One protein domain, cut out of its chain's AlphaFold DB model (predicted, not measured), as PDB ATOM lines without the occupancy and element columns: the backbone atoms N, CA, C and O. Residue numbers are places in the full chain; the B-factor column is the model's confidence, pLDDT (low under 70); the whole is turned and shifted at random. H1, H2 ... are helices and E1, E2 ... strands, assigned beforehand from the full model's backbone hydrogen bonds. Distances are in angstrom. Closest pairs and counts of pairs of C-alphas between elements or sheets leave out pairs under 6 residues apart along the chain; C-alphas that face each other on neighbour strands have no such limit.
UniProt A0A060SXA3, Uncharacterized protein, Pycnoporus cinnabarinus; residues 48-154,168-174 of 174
ATOM      1  N   PRO A  48     100.533 156.836 152.960       95.00
ATOM      2  CA  PRO A  48      99.362 157.632 153.286       95.00
ATOM      3  C   PRO A  48      99.234 157.894 154.785       95.00
ATOM      4  O   PRO A  48      99.830 157.221 155.628       95.00
ATOM      5  N   ASP A  49      98.425 158.889 155.117       94.81
ATOM      6  CA  ASP A  49      97.959 159.087 156.479       94.81
ATOM      7  C   ASP A  49      96.814 158.102 156.777       94.81
ATOM      8  O   ASP A  49      95.798 158.150 156.082       94.81
ATOM      9  N   PRO A  50      96.950 157.196 157.763       95.81
ATOM     10  CA  PRO A  50      95.899 156.229 158.075       95.81
ATOM     11  C   PRO A  50      94.610 156.895 158.579       95.81
ATOM     12  O   PRO A  50      93.521 156.336 158.436       95.81
ATOM     13  N   ASP A  51      94.719 158.116 159.108       94.75
ATOM     14  CA  ASP A  51      93.587 158.889 159.607       94.75
ATOM     15  C   ASP A  51      92.938 159.763 158.525       94.75
ATOM     16  O   ASP A  51      92.000 160.507 158.814       94.75
ATOM     17  N   ASP A  52      93.382 159.673 157.272       93.56
ATOM     18  CA  ASP A  52      92.785 160.419 156.170       93.56
ATOM     19  C   ASP A  52      91.320 160.012 155.926       93.56
ATOM     20  O   ASP A  52      91.002 158.849 155.657       93.56
ATOM     21  N   GLU A  53      90.417 160.995 155.968       92.19
ATOM     22  CA  GLU A  53      88.980 160.818 155.715       92.19
ATOM     23  C   GLU A  53      88.685 160.264 154.322       92.19
ATOM     24  O   GLU A  53      87.611 159.705 154.091       92.19
ATOM     25  N   VAL A  54      89.653 160.351 153.406       92.75
ATOM     26  CA  VAL A  54      89.562 159.769 152.070       92.75
ATOM     27  C   VAL A  54      89.119 158.306 152.112       92.75
ATOM     28  O   VAL A  54      88.266 157.916 151.319       92.75
ATOM     29  N   TYR A  55      89.630 157.520 153.066       94.31
ATOM     30  CA  TYR A  55      89.391 156.078 153.148       94.31
ATOM     31  C   TYR A  55      87.974 155.726 153.597       94.31
ATOM     32  O   TYR A  55      87.483 154.661 153.232       94.31
ATOM     33  N   ALA A  56      87.300 156.637 154.304       93.56
ATOM     34  CA  ALA A  56      85.897 156.500 154.692       93.56
ATOM     35  C   ALA A  56      84.913 156.852 153.562       93.56
ATOM     36  O   ALA A  56      83.727 156.545 153.656       93.56
ATOM     37  N   HIS A  57      85.396 157.485 152.490       93.06
ATOM     38  CA  HIS A  57      84.559 158.058 151.435       93.06
ATOM     39  C   HIS A  57      84.900 157.536 150.032       93.06
ATOM     40  O   HIS A  57      84.452 158.108 149.038       93.06
ATOM     41  N   LEU A  58      85.699 156.470 149.927       93.50
ATOM     42  CA  LEU A  58      86.030 155.870 148.633       93.50
ATOM     43  C   LEU A  58      84.758 155.381 147.914       93.50
ATOM     44  O   LEU A  58      83.840 154.879 148.566       93.50
ATOM     45  N   PRO A  59      84.678 155.541 146.582       93.38
ATOM     46  CA  PRO A  59      83.483 155.211 145.824       93.38
ATOM     47  C   PRO A  59      83.347 153.697 145.656       93.38
ATOM     48  O   PRO A  59      84.332 152.956 145.648       93.38
ATOM     49  N   ASP A  60      82.120 153.244 145.427       93.94
ATOM     50  CA  ASP A  60      81.812 151.838 145.155       93.94
ATOM     51  C   ASP A  60      82.351 151.345 143.801       93.94
ATOM     52  O   ASP A  60      82.458 150.138 143.578       93.94
ATOM     53  N   THR A  61      82.743 152.272 142.923       95.56
ATOM     54  CA  THR A  61      83.443 152.008 141.662       95.56
ATOM     55  C   THR A  61      84.911 151.633 141.849       95.56
ATOM     56  O   THR A  61      85.572 151.323 140.858       95.56
ATOM     57  N   LEU A  62      85.463 151.701 143.064       96.88
ATOM     58  CA  LEU A  62      86.871 151.404 143.304       96.88
ATOM     59  C   LEU A  62      87.105 149.886 143.343       96.88
ATOM     60  O   LEU A  62      86.557 149.173 144.184       96.88
ATOM     61  N   HIS A  63      87.949 149.405 142.427       97.44
ATOM     62  CA  HIS A  63      88.253 147.982 142.245       97.44
ATOM     63  C   HIS A  63      89.674 147.625 142.685       97.44
ATOM     64  O   HIS A  63      89.908 146.497 143.111       97.44
ATOM     65  N   THR A  64      90.607 148.579 142.626       98.38
ATOM     66  CA  THR A  64      92.018 148.352 142.951       98.38
ATOM     67  C   THR A  64      92.503 149.356 143.987       98.38
ATOM     68  O   THR A  64      92.441 150.570 143.758       98.38
ATOM     69  N   LEU A  65      93.041 148.845 145.095       97.75
ATOM     70  CA  LEU A  65      93.685 149.632 146.140       97.75
ATOM     71  C   LEU A  65      95.127 149.167 146.331       97.75
ATOM     72  O   LEU A  65      95.403 147.996 146.586       97.75
ATOM     73  N   THR A  66      96.050 150.116 146.247       97.56
ATOM     74  CA  THR A  66      97.475 149.876 146.440       97.56
ATOM     75  C   THR A  66      98.020 150.832 147.497       97.56
ATOM     76  O   THR A  66      98.043 152.050 147.297       97.56
ATOM     77  N   VAL A  67      98.482 150.281 148.618       96.00
ATOM     78  CA  VAL A  67      99.107 151.039 149.708       96.00
ATOM     79  C   VAL A  67     100.511 150.498 149.914       96.00
ATOM     80  O   VAL A  67     100.721 149.470 150.555       96.00
ATOM     81  N   ARG A  68     101.483 151.189 149.318       91.56
ATOM     82  CA  ARG A  68     102.880 150.752 149.275       91.56
ATOM     83  C   ARG A  68     103.850 151.917 149.305       91.56
ATOM     84  O   ARG A  68     103.431 153.035 149.049       91.56
ATOM     85  N   CYS A  69     105.133 151.703 149.578       89.69
ATOM     86  CA  CYS A  69     106.121 152.779 149.459       89.69
ATOM     87  C   CYS A  69     106.736 152.858 148.054       89.69
ATOM     88  O   CYS A  69     106.639 151.935 147.238       89.69
ATOM     89  N   HIS A  70     107.368 153.998 147.775       87.94
ATOM     90  CA  HIS A  70     108.172 154.203 146.581       87.94
ATOM     91  C   HIS A  70     109.438 155.000 146.940       87.94
ATOM     92  O   HIS A  70     109.318 156.057 147.559       87.94
ATOM     93  N   PRO A  71     110.640 154.545 146.542       88.56
ATOM     94  CA  PRO A  71     110.942 153.204 146.028       88.56
ATOM     95  C   PRO A  71     110.585 152.096 147.038       88.56
ATOM     96  O   PRO A  71     110.355 152.383 148.212       88.56
ATOM     97  N   ARG A  72     110.517 150.841 146.572       89.88
ATOM     98  CA  ARG A  72     110.110 149.683 147.391       89.88
ATOM     99  C   ARG A  72     111.019 149.488 148.600       89.88
ATOM    100  O   ARG A  72     112.231 149.666 148.485       89.88
ATOM    101  N   HIS A  73     110.451 149.060 149.726       91.19
ATOM    102  CA  HIS A  73     111.168 149.006 150.998       91.19
ATOM    103  C   HIS A  73     112.318 148.008 150.967       91.19
ATOM    104  O   HIS A  73     113.385 148.288 151.504       91.19
ATOM    105  N   TYR A  74     112.153 146.896 150.245       88.75
ATOM    106  CA  TYR A  74     113.216 145.901 150.096       88.75
ATOM    107  C   TYR A  74     114.516 146.467 149.506       88.75
ATOM    108  O   TYR A  74     115.584 145.924 149.763       88.75
ATOM    109  N   ILE A  75     114.452 147.569 148.751       88.25
ATOM    110  CA  ILE A  75     115.640 148.224 148.191       88.25
ATOM    111  C   ILE A  75     116.475 148.875 149.310       88.25
ATOM    112  O   ILE A  75     117.690 148.982 149.211       88.25
ATOM    113  N   PHE A  76     115.831 149.272 150.407       85.94
ATOM    114  CA  PHE A  76     116.475 149.886 151.569       85.94
ATOM    115  C   PHE A  76     116.904 148.861 152.629       85.94
ATOM    116  O   PHE A  76     117.490 149.250 153.636       85.94
ATOM    117  N   MET A  77     116.631 147.567 152.417       85.06
ATOM    118  CA  MET A  77     117.033 146.502 153.344       85.06
ATOM    119  C   MET A  77     118.516 146.140 153.231       85.06
ATOM    120  O   MET A  77     119.099 145.643 154.190       85.06
ATOM    121  N   ASN A  78     119.138 146.382 152.076       86.00
ATOM    122  CA  ASN A  78     120.582 146.268 151.926       86.00
ATOM    123  C   ASN A  78     121.238 147.597 152.330       86.00
ATOM    124  O   ASN A  78     120.876 148.655 151.817       86.00
ATOM    125  N   GLU A  79     122.219 147.550 153.234       83.81
ATOM    126  CA  GLU A  79     122.887 148.755 153.734       83.81
ATOM    127  C   GLU A  79     123.599 149.543 152.623       83.81
ATOM    128  O   GLU A  79     123.511 150.771 152.587       83.81
ATOM    129  N   GLN A  80     124.277 148.863 151.696       87.12
ATOM    130  CA  GLN A  80     124.993 149.513 150.597       87.12
ATOM    131  C   GLN A  80     124.018 150.205 149.641       87.12
ATOM    132  O   GLN A  80     124.230 151.372 149.301       87.12
ATOM    133  N   ASP A  81     122.928 149.530 149.274       85.62
ATOM    134  CA  ASP A  81     121.891 150.096 148.404       85.62
ATOM    135  C   ASP A  81     121.174 151.268 149.085       85.62
ATOM    136  O   ASP A  81     120.986 152.329 148.484       85.62
ATOM    137  N   CYS A  82     120.849 151.122 150.371       85.12
ATOM    138  CA  CYS A  82     120.249 152.171 151.186       85.12
ATOM    139  C   CYS A  82     121.153 153.409 151.252       85.12
ATOM    140  O   CYS A  82     120.697 154.525 150.983       85.12
ATOM    141  N   GLN A  83     122.446 153.233 151.549       87.50
ATOM    142  CA  GLN A  83     123.411 154.331 151.579       87.50
ATOM    143  C   GLN A  83     123.570 154.980 150.199       87.50
ATOM    144  O   GLN A  83     123.614 156.209 150.109       87.50
ATOM    145  N   PHE A  84     123.639 154.185 149.130       88.81
ATOM    146  CA  PHE A  84     123.758 154.687 147.765       88.81
ATOM    147  C   PHE A  84     122.551 155.547 147.379       88.81
ATOM    148  O   PHE A  84     122.718 156.703 146.987       88.81
ATOM    149  N   ILE A  85     121.332 155.035 147.565       86.19
ATOM    150  CA  ILE A  85     120.093 155.748 147.229       86.19
ATOM    151  C   ILE A  85     119.940 156.994 148.089       86.19
ATOM    152  O   ILE A  85     119.689 158.072 147.554       86.19
ATOM    153  N   THR A  86     120.151 156.879 149.401       86.69
ATOM    154  CA  THR A  86     120.027 158.017 150.318       86.69
ATOM    155  C   THR A  86     120.998 159.134 149.935       86.69
ATOM    156  O   THR A  86     120.605 160.298 149.906       86.69
ATOM    157  N   ARG A  87     122.248 158.809 149.573       90.12
ATOM    158  CA  ARG A  87     123.233 159.806 149.114       90.12
ATOM    159  C   ARG A  87     122.854 160.433 147.774       90.12
ATOM    160  O   ARG A  87     123.076 161.627 147.592       90.12
ATOM    161  N   LEU A  88     122.303 159.652 146.846       91.62
ATOM    162  CA  LEU A  88     121.997 160.113 145.490       91.62
ATOM    163  C   LEU A  88     120.706 160.948 145.418       91.62
ATOM    164  O   LEU A  88     120.637 161.915 144.664       91.62
ATOM    165  N   THR A  89     119.671 160.584 146.182       89.19
ATOM    166  CA  THR A  89     118.314 161.154 146.050       89.19
ATOM    167  C   THR A  89     117.820 161.878 147.307       89.19
ATOM    168  O   THR A  89     116.879 162.687 147.241       89.19
ATOM    169  N   GLY A  90     118.446 161.598 148.455       88.88
ATOM    170  CA  GLY A  90     117.956 161.977 149.778       88.88
ATOM    171  C   GLY A  90     116.730 161.176 150.224       88.88
ATOM    172  O   GLY A  90     116.052 161.607 151.157       88.88
ATOM    173  N   TRP A  91     116.384 160.085 149.532       90.50
ATOM    174  CA  TRP A  91     115.162 159.342 149.815       90.50
ATOM    175  C   TRP A  91     115.288 158.377 150.988       90.50
ATOM    176  O   TRP A  91     116.341 157.795 151.231       90.50
ATOM    177  N   THR A  92     114.165 158.172 151.663       87.81
ATOM    178  CA  THR A  92     113.927 157.106 152.630       87.81
ATOM    179  C   THR A  92     112.703 156.295 152.201       87.81
ATOM    180  O   THR A  92     111.974 156.680 151.285       87.81
ATOM    181  N   SER A  93     112.463 155.166 152.869       87.94
ATOM    182  CA  SER A  93     111.299 154.311 152.617       87.94
ATOM    183  C   SER A  93     110.490 154.100 153.890       87.94
ATOM    184  O   SER A  93     110.609 153.066 154.554       87.94
ATOM    185  N   PRO A  94     109.684 155.096 154.287       89.62
ATOM    186  CA  PRO A  94     108.705 154.870 155.324       89.62
ATOM    187  C   PRO A  94     107.556 154.027 154.756       89.62
ATOM    188  O   PRO A  94     107.028 154.289 153.672       89.62
ATOM    189  N   ILE A  95     107.171 153.012 155.515       92.06
ATOM    190  CA  ILE A  95     106.009 152.161 155.263       92.06
ATOM    191  C   ILE A  95     105.098 152.207 156.485       92.06
ATOM    192  O   ILE A  95     105.536 152.570 157.578       92.06
ATOM    193  N   LEU A  96     103.825 151.881 156.283       95.38
ATOM    194  CA  LEU A  96     102.864 151.790 157.377       95.38
ATOM    195  C   LEU A  96     103.177 150.598 158.267       95.38
ATOM    196  O   LEU A  96     103.764 149.624 157.796       95.38
ATOM    197  N   THR A  97     102.738 150.644 159.519       96.38
ATOM    198  CA  THR A  97     102.681 149.425 160.330       96.38
ATOM    199  C   THR A  97     101.443 148.584 160.012       96.38
ATOM    200  O   THR A  97     100.514 149.069 159.358       96.38
ATOM    201  N   SER A  98     101.386 147.340 160.491       96.81
ATOM    202  CA  SER A  98     100.190 146.490 160.370       96.81
ATOM    203  C   SER A  98      98.963 147.131 161.016       96.81
ATOM    204  O   SER A  98      97.883 147.123 160.421       96.81
ATOM    205  N   THR A  99      99.128 147.758 162.188       97.94
ATOM    206  CA  THR A  99      98.055 148.509 162.860       97.94
ATOM    207  C   THR A  99      97.563 149.686 162.016       97.94
ATOM    208  O   THR A  99      96.358 149.866 161.844       97.94
ATOM    209  N   GLU A 100      98.475 150.476 161.445       97.81
ATOM    210  CA  GLU A 100      98.115 151.620 160.596       97.81
ATOM    211  C   GLU A 100      97.423 151.180 159.301       97.81
ATOM    212  O   GLU A 100      96.440 151.791 158.876       97.81
ATOM    213  N   MET A 101      97.899 150.093 158.693       97.75
ATOM    214  CA  MET A 101      97.270 149.492 157.520       97.75
ATOM    215  C   MET A 101      95.845 149.022 157.835       97.75
ATOM    216  O   MET A 101      94.916 149.273 157.066       97.75
ATOM    217  N   LEU A 102      95.647 148.386 158.991       98.06
ATOM    218  CA  LEU A 102      94.334 147.938 159.443       98.06
ATOM    219  C   LEU A 102      93.368 149.111 159.661       98.06
ATOM    220  O   LEU A 102      92.192 148.994 159.311       98.06
ATOM    221  N   THR A 103      93.847 150.247 160.178       98.06
ATOM    222  CA  THR A 103      93.042 151.474 160.309       98.06
ATOM    223  C   THR A 103      92.490 151.931 158.961       98.06
ATOM    224  O   THR A 103      91.300 152.224 158.866       98.06
ATOM    225  N   ILE A 104      93.307 151.924 157.903       97.50
ATOM    226  CA  ILE A 104      92.852 152.275 156.549       97.50
ATOM    227  C   ILE A 104      91.767 151.302 156.081       97.50
ATOM    228  O   ILE A 104      90.687 151.729 155.672       97.50
ATOM    229  N   LEU A 105      92.026 149.993 156.160       97.38
ATOM    230  CA  LEU A 105      91.109 148.987 155.617       97.38
ATOM    231  C   LEU A 105      89.767 148.943 156.359       97.38
ATOM    232  O   LEU A 105      88.731 148.800 155.715       97.38
ATOM    233  N   ARG A 106      89.757 149.160 157.682       97.06
ATOM    234  CA  ARG A 106      88.523 149.215 158.489       97.06
ATOM    235  C   ARG A 106      87.597 150.365 158.108       97.06
ATOM    236  O   ARG A 106      86.401 150.292 158.380       97.06
ATOM    237  N   ARG A 107      88.135 151.427 157.510       95.69
ATOM    238  CA  ARG A 107      87.355 152.593 157.081       95.69
ATOM    239  C   ARG A 107      86.743 152.412 155.697       95.69
ATOM    240  O   ARG A 107      85.873 153.191 155.332       95.69
ATOM    241  N   TYR A 108      87.157 151.393 154.947       94.00
ATOM    242  CA  TYR A 108      86.725 151.190 153.572       94.00
ATOM    243  C   TYR A 108      85.215 150.870 153.489       94.00
ATOM    244  O   TYR A 108      84.782 149.844 154.019       94.00
ATOM    245  N   PRO A 109      84.393 151.687 152.804       89.25
ATOM    246  CA  PRO A 109      82.933 151.585 152.897       89.25
ATOM    247  C   PRO A 109      82.324 150.439 152.075       89.25
ATOM    248  O   PRO A 109      81.252 149.937 152.413       89.25
ATOM    249  N   THR A 110      82.972 150.008 150.988       88.12
ATOM    250  CA  THR A 110      82.379 149.066 150.016       88.12
ATOM    251  C   THR A 110      83.281 147.872 149.705       88.12
ATOM    252  O   THR A 110      83.597 147.612 148.538       88.12
ATOM    253  N   PRO A 111      83.712 147.106 150.719       86.75
ATOM    254  CA  PRO A 111      84.797 146.140 150.565       86.75
ATOM    255  C   PRO A 111      84.453 144.976 149.616       86.75
ATOM    256  O   PRO A 111      85.338 144.416 148.977       86.75
ATOM    257  N   ASN A 112      83.164 144.690 149.398       89.69
ATOM    258  CA  ASN A 112      82.685 143.673 148.450       89.69
ATOM    259  C   ASN A 112      82.979 143.981 146.968       89.69
ATOM    260  O   ASN A 112      82.858 143.093 146.123       89.69
ATOM    261  N   ARG A 113      83.290 145.238 146.624       94.06
ATOM    262  CA  ARG A 113      83.581 145.662 145.242       94.06
ATOM    263  C   ARG A 113      85.065 145.604 144.902       94.06
ATOM    264  O   ARG A 113      85.404 145.519 143.722       94.06
ATOM    265  N   LEU A 114      85.922 145.616 145.920       97.31
ATOM    266  CA  LEU A 114      87.362 145.585 145.741       97.31
ATOM    267  C   LEU A 114      87.791 144.214 145.197       97.31
ATOM    268  O   LEU A 114      87.360 143.174 145.695       97.31
ATOM    269  N   ARG A 115      88.616 144.227 144.150       97.94
ATOM    270  CA  ARG A 115      89.110 143.040 143.438       97.94
ATOM    271  C   ARG A 115      90.603 142.844 143.625       97.94
ATOM    272  O   ARG A 115      91.034 141.708 143.789       97.94
ATOM    273  N   ASP A 116      91.355 143.938 143.656       98.50
ATOM    274  CA  ASP A 116      92.809 143.915 143.746       98.50
ATOM    275  C   ASP A 116      93.278 144.706 144.968       98.50
ATOM    276  O   ASP A 116      92.969 145.895 145.115       98.50
ATOM    277  N   LEU A 117      94.051 144.045 145.825       98.19
ATOM    278  CA  LEU A 117      94.650 144.645 147.010       98.19
ATOM    279  C   LEU A 117      96.159 144.373 147.026       98.19
ATOM    280  O   LEU A 117      96.578 143.219 147.046       98.19
ATOM    281  N   ASP A 118      96.969 145.435 147.012       97.50
ATOM    282  CA  ASP A 118      98.439 145.361 147.098       97.50
ATOM    283  C   ASP A 118      98.940 146.193 148.280       97.50
ATOM    284  O   ASP A 118      98.787 147.420 148.298       97.50
ATOM    285  N   LEU A 119      99.516 145.516 149.272       96.69
ATOM    286  CA  LEU A 119      99.910 146.094 150.549       96.69
ATOM    287  C   LEU A 119     101.396 145.891 150.834       96.69
ATOM    288  O   LEU A 119     101.962 144.821 150.614       96.69
ATOM    289  N   GLU A 120     102.007 146.915 151.419       95.44
ATOM    290  CA  GLU A 120     103.357 146.864 151.970       95.44
ATOM    291  C   GLU A 120     103.357 147.456 153.384       95.44
ATOM    292  O   GLU A 120     102.951 148.608 153.564       95.44
ATOM    293  N   PHE A 121     103.791 146.685 154.384       95.50
ATOM    294  CA  PHE A 121     103.774 147.127 155.782       95.50
ATOM    295  C   PHE A 121     104.937 146.576 156.619       95.50
ATOM    296  O   PHE A 121     105.521 145.534 156.321       95.50
ATOM    297  N   MET A 122     105.264 147.297 157.689       95.12
ATOM    298  CA  MET A 122     106.164 146.877 158.759       95.12
ATOM    299  C   MET A 122     105.352 146.187 159.858       95.12
ATOM    300  O   MET A 122     104.416 146.773 160.395       95.12
ATOM    301  N   SER A 123     105.735 144.972 160.228       94.25
ATOM    302  CA  SER A 123     105.186 144.276 161.386       94.25
ATOM    303  C   SER A 123     105.473 145.080 162.651       94.25
ATOM    304  O   SER A 123     106.626 145.397 162.961       94.25
ATOM    305  N   ASP A 124     104.413 145.422 163.375       93.62
ATOM    306  CA  ASP A 124     104.455 145.995 164.722       93.62
ATOM    307  C   ASP A 124     104.003 144.987 165.796       93.62
ATOM    308  O   ASP A 124     103.891 145.333 166.972       93.62
ATOM    309  N   GLY A 125     103.821 143.720 165.411       92.50
ATOM    310  CA  GLY A 125     103.620 142.593 166.315       92.50
ATOM    311  C   GLY A 125     102.743 141.499 165.710       92.50
ATOM    312  O   GLY A 125     101.772 141.776 165.011       92.50
ATOM    313  N   LEU A 126     103.020 140.238 166.067       91.81
ATOM    314  CA  LEU A 126     102.300 139.069 165.539       91.81
ATOM    315  C   LEU A 126     100.772 139.184 165.683       91.81
ATOM    316  O   LEU A 126     100.029 138.764 164.802       91.81
ATOM    317  N   HIS A 127     100.292 139.756 166.790       94.69
ATOM    318  CA  HIS A 127      98.860 139.949 167.000       94.69
ATOM    319  C   HIS A 127      98.248 140.941 165.997       94.69
ATOM    320  O   HIS A 127      97.203 140.643 165.424       94.69
ATOM    321  N   ALA A 128      98.906 142.078 165.754       95.19
ATOM    322  CA  ALA A 128      98.442 143.096 164.811       95.19
ATOM    323  C   ALA A 128      98.488 142.588 163.361       95.19
ATOM    324  O   ALA A 128      97.546 142.805 162.599       95.19
ATOM    325  N   ASP A 129      99.531 141.836 163.005       95.25
ATOM    326  CA  ASP A 129      99.653 141.192 161.695       95.25
ATOM    327  C   ASP A 129      98.490 140.218 161.450       95.25
ATOM    328  O   ASP A 129      97.837 140.251 160.406       95.25
ATOM    329  N   LEU A 130      98.183 139.366 162.434       96.38
ATOM    330  CA  LEU A 130      97.078 138.411 162.338       96.38
ATOM    331  C   LEU A 130      95.712 139.104 162.308       96.38
ATOM    332  O   LEU A 130      94.837 138.672 161.559       96.38
ATOM    333  N   GLU A 131      95.511 140.164 163.092       97.88
ATOM    334  CA  GLU A 131      94.306 141.003 163.038       97.88
ATOM    335  C   GLU A 131      94.098 141.590 161.633       97.88
ATOM    336  O   GLU A 131      92.993 141.501 161.092       97.88
ATOM    337  N   LEU A 132      95.158 142.124 161.014       98.00
ATOM    338  CA  LEU A 132      95.124 142.650 159.649       98.00
ATOM    339  C   LEU A 132      94.713 141.571 158.642       98.00
ATOM    340  O   LEU A 132      93.764 141.767 157.879       98.00
ATOM    341  N   LEU A 133      95.376 140.415 158.668       97.38
ATOM    342  CA  LEU A 133      95.090 139.316 157.743       97.38
ATOM    343  C   LEU A 133      93.671 138.755 157.924       97.38
ATOM    344  O   LEU A 133      92.979 138.491 156.938       97.38
ATOM    345  N   ARG A 134      93.207 138.610 159.171       97.94
ATOM    346  CA  ARG A 134      91.834 138.178 159.480       97.94
ATOM    347  C   ARG A 134      90.798 139.190 159.012       97.94
ATOM    348  O   ARG A 134      89.735 138.798 158.541       97.94
ATOM    349  N   HIS A 135      91.089 140.481 159.147       98.12
ATOM    350  CA  HIS A 135      90.202 141.518 158.644       98.12
ATOM    351  C   HIS A 135      90.115 141.480 157.116       98.12
ATOM    352  O   HIS A 135      89.007 141.516 156.591       98.12
ATOM    353  N   ILE A 136      91.244 141.338 156.411       97.56
ATOM    354  CA  ILE A 136      91.266 141.240 154.944       97.56
ATOM    355  C   ILE A 136      90.391 140.075 154.467       97.56
ATOM    356  O   ILE A 136      89.511 140.269 153.628       97.56
ATOM    357  N   SER A 137      90.584 138.881 155.035       95.88
ATOM    358  CA  SER A 137      89.843 137.687 154.615       95.88
ATOM    359  C   SER A 137      88.345 137.761 154.921       95.88
ATOM    360  O   SER A 137      87.542 137.243 154.150       95.88
ATOM    361  N   ALA A 138      87.955 138.419 156.016       96.62
ATOM    362  CA  ALA A 138      86.555 138.551 156.406       96.62
ATOM    363  C   ALA A 138      85.826 139.694 155.680       96.62
ATOM    364  O   ALA A 138      84.670 139.535 155.290       96.62
ATOM    365  N   ALA A 139      86.468 140.854 155.532       96.50
ATOM    366  CA  ALA A 139      85.817 142.062 155.036       96.50
ATOM    367  C   ALA A 139      85.773 142.135 153.507       96.50
ATOM    368  O   ALA A 139      84.831 142.713 152.973       96.50
ATOM    369  N   PHE A 140      86.740 141.533 152.802       96.81
ATOM    370  CA  PHE A 140      86.896 141.670 151.351       96.81
ATOM    371  C   PHE A 140      86.706 140.330 150.611       96.81
ATOM    372  O   PHE A 140      87.622 139.851 149.938       96.81
ATOM    373  N   PRO A 141      85.508 139.715 150.665       95.38
ATOM    374  CA  PRO A 141      85.251 138.418 150.029       95.38
ATOM    375  C   PRO A 141      85.294 138.468 148.491       95.38
ATOM    376  O   PRO A 141      85.260 137.431 147.835       95.38
ATOM    377  N   GLY A 142      85.318 139.669 147.903       95.38
ATOM    378  CA  GLY A 142      85.358 139.891 146.460       95.38
ATOM    379  C   GLY A 142      86.759 139.911 145.846       95.38
ATOM    380  O   GLY A 142      86.841 139.998 144.615       95.38
ATOM    381  N   LEU A 143      87.826 139.843 146.654       97.75
ATOM    382  CA  LEU A 143      89.200 139.907 146.158       97.75
ATOM    383  C   LEU A 143      89.500 138.745 145.209       97.75
ATOM    384  O   LEU A 143      89.286 137.578 145.527       97.75
ATOM    385  N   THR A 144      90.027 139.088 144.042       97.75
ATOM    386  CA  THR A 144      90.553 138.152 143.043       97.75
ATOM    387  C   THR A 144      92.074 138.215 142.953       97.75
ATOM    388  O   THR A 144      92.692 137.297 142.423       97.75
ATOM    389  N   PHE A 145      92.675 139.283 143.479       98.12
ATOM    390  CA  PHE A 145      94.111 139.474 143.586       98.12
ATOM    391  C   PHE A 145      94.453 140.045 144.964       98.12
ATOM    392  O   PHE A 145      93.886 141.054 145.394       98.12
ATOM    393  N   LEU A 146      95.403 139.409 145.644       97.88
ATOM    394  CA  LEU A 146      95.944 139.863 146.917       97.88
ATOM    395  C   LEU A 146      97.464 139.732 146.879       97.88
ATOM    396  O   LEU A 146      97.986 138.639 146.692       97.88
ATOM    397  N   GLN A 147      98.161 140.842 147.097       97.19
ATOM    398  CA  GLN A 147      99.601 140.865 147.304       97.19
ATOM    399  C   GLN A 147      99.907 141.542 148.634       97.19
ATOM    400  O   GLN A 147      99.421 142.636 148.924       97.19
ATOM    401  N   ILE A 148     100.730 140.885 149.445       95.81
ATOM    402  CA  ILE A 148     101.169 141.397 150.737       95.81
ATOM    403  C   ILE A 148     102.680 141.247 150.826       95.81
ATOM    404  O   ILE A 148     103.205 140.147 150.666       95.81
ATOM    405  N   LEU A 149     103.368 142.351 151.112       94.38
ATOM    406  CA  LEU A 149     104.761 142.351 151.541       94.38
ATOM    407  C   LEU A 149     104.839 142.883 152.973       94.38
ATOM    408  O   LEU A 149     104.776 144.092 153.205       94.38
ATOM    409  N   GLY A 150     104.964 141.957 153.921       92.31
ATOM    410  CA  GLY A 150     105.218 142.263 155.325       92.31
ATOM    411  C   GLY A 150     106.710 142.183 155.641       92.31
ATOM    412  O   GLY A 150     107.372 141.220 155.249       92.31
ATOM    413  N   TYR A 151     107.220 143.171 156.374       91.75
ATOM    414  CA  TYR A 151     108.601 143.216 156.858       91.75
ATOM    415  C   TYR A 151     108.630 143.130 158.376       91.75
ATOM    416  O   TYR A 151     107.963 143.908 159.045       91.75
ATOM    417  N   ALA A 152     109.420 142.222 158.937       85.50
ATOM    418  CA  ALA A 152     109.652 142.172 160.379       85.50
ATOM    419  C   ALA A 152     110.990 142.827 160.723       85.50
ATOM    420  O   ALA A 152     111.991 142.564 160.055       85.50
ATOM    421  N   ARG A 153     111.048 143.625 161.793       71.62
ATOM    422  CA  ARG A 153     112.346 143.914 162.418       71.62
ATOM    423  C   ARG A 153     112.816 142.636 163.089       71.62
ATOM    424  O   ARG A 153     112.050 142.034 163.842       71.62
ATOM    425  N   LEU A 154     114.046 142.211 162.817       60.47
ATOM    426  CA  LEU A 154     114.649 141.205 163.677       60.47
ATOM    427  C   LEU A 154     114.654 141.728 165.120       60.47
ATOM    428  O   LEU A 154     114.855 142.929 165.319       60.47
ATOM    429  N   SER A 168     115.540 141.902 157.656       42.16
ATOM    430  CA  SER A 168     114.096 141.663 157.741       42.16
ATOM    431  C   SER A 168     113.756 140.455 156.882       42.16
ATOM    432  O   SER A 168     114.288 140.296 155.785       42.16
ATOM    433  N   SER A 169     112.878 139.586 157.373       35.41
ATOM    434  CA  SER A 169     112.331 138.472 156.594       35.41
ATOM    435  C   SER A 169     111.152 138.967 155.756       35.41
ATOM    436  O   SER A 169     110.338 139.745 156.253       35.41
ATOM    437  N   VAL A 170     111.052 138.507 154.505       40.50
ATOM    438  CA  VAL A 170     109.907 138.762 153.617       40.50
ATOM    439  C   VAL A 170     108.988 137.546 153.652       40.50
ATOM    440  O   VAL A 170     109.420 136.442 153.323       40.50
ATOM    441  N   TRP A 171     107.722 137.744 154.009       37.16
ATOM    442  CA  TRP A 171     106.678 136.743 153.788       37.16
ATOM    443  C   TRP A 171     105.966 137.064 152.473       37.16
ATOM    444  O   TRP A 171     105.438 138.163 152.316       37.16
ATOM    445  N   VAL A 172     105.967 136.120 151.530       32.22
ATOM    446  CA  VAL A 172     105.147 136.175 150.311       32.22
ATOM    447  C   VAL A 172     104.040 135.140 150.474       32.22
ATOM    448  O   VAL A 172     104.330 133.950 150.574       32.22
ATOM    449  N   TYR A 173     102.785 135.584 150.521       30.64
ATOM    450  CA  TYR A 173     101.625 134.697 150.426       30.64
ATOM    451  C   TYR A 173     101.168 134.680 148.962       30.64
ATOM    452  O   TYR A 173     100.801 135.730 148.433       30.64
ATOM    453  N   SER A 174     101.265 133.516 148.311       33.31
ATOM    454  CA  SER A 174     100.821 133.240 146.933       33.31
ATOM    455  C   SER A 174      99.636 132.290 146.920       33.31
ATOM    456  O   SER A 174      99.732 131.292 147.673       33.31
TER     457      SER A 174
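AT A GLANCE: This is residues 48 to 154 and 168 to 174 of the 174 residues of an uncharacterized protein of Pycnoporus cinnabarinus (UniProt A0A060SXA3). A small wall of four strands has two helices, H4 and H5, side by side along one side of it, while H3 lies well beyond the ends of the strands, at one end of the longest axis. H1 lies near H4, off the sheet, and H2 lies between the sheet and H3. The printed part has 114 residues, with five named helices and four named strands in the order H1 E1 H2 H3 H4 E2 H5 E3 E4, and its class is mixed, helices and strands. The sheet is mixed, in the order E1 E2 E3 E4. The whole is compact, with a radius of gyration of the C-alphas of 15.0 A, yet elongated, spanning 43 by 27 by 24 A.

HOW THE PARTS SIT: H1, residues 53 to 56, is close but not clearly touching H4, residues 98 to 106; their closest C-alphas, of Tyr 55 and Ile 104, are 6.2 A apart. E1, residues 64 to 68, is an edge strand and the parallel neighbour of E2, residues 116 to 122, with N 67 and O 118 at 2.9 A. H2, residues 73 to 76, only grazes the sheet, with its residues 73 to 74. H2 and H3, residues 79 to 89, only just touch, only at the corner, with 3 pairs of C-alphas within 8 A, the closest those of Phe 76 and Cys 82 at 4.4 A. H3 is not on the sheet and is apart from H4. H4 is on the sheet at a height over the sheet of 8.5 A, over none of the strands, but only just: 2 of its C-alphas fall on E1. Residues 96 to 97, outside the named strands, pair in parallel with residues 121 to 122 of E2. H5, residues 126 to 139, touches H4 at a shallow tilt of 19 degrees, the same way, closest at the C-alphas of Leu 102 and Leu 132, 5.4 A; it only grazes the sheet. E3, residues 145 to 151, is parallel to E2, with N 119 and O 147 at 2.9 A. E2, H5, E3 form a strand-helix-strand unit, two parallel neighbour strands with a helix between, and its crossover is right-handed; E1, H2 H3 H4, E2 form another. E4, residues 170 to 172, is the antiparallel neighbour of E3, with no N and O within hydrogen-bond range. In H3, H4 and H5 every O i to N i+4 pair is within hydrogen-bond range; H1 and H2 are too short for such a pair.

IN THESE COORDINATES: H1 begins at C-alpha 53, (88.980, 160.818, 155.715). E1 is 12.8 A long, H3 15.3 A, H4 12.1 A, E2 20.3 A, H5 19.8 A and E3 20.0 A. H3 ends at C-alpha 89, (118.314, 161.154, 146.050), and E4 ends at C-alpha 172, (105.147, 136.175, 150.311).

THE WHOLE: The two C-alphas farthest apart, of Arg 87 and Asn 112, are 43.6 A apart. Residues 155 to 167 are not printed, and C-alphas 154 and 168 are 6.0 A apart across this cut. Of the links that are printed whole, none is long. The mean pLDDT of the printed part is 89.5; residue 154 and residues 168 to 174 are under 70.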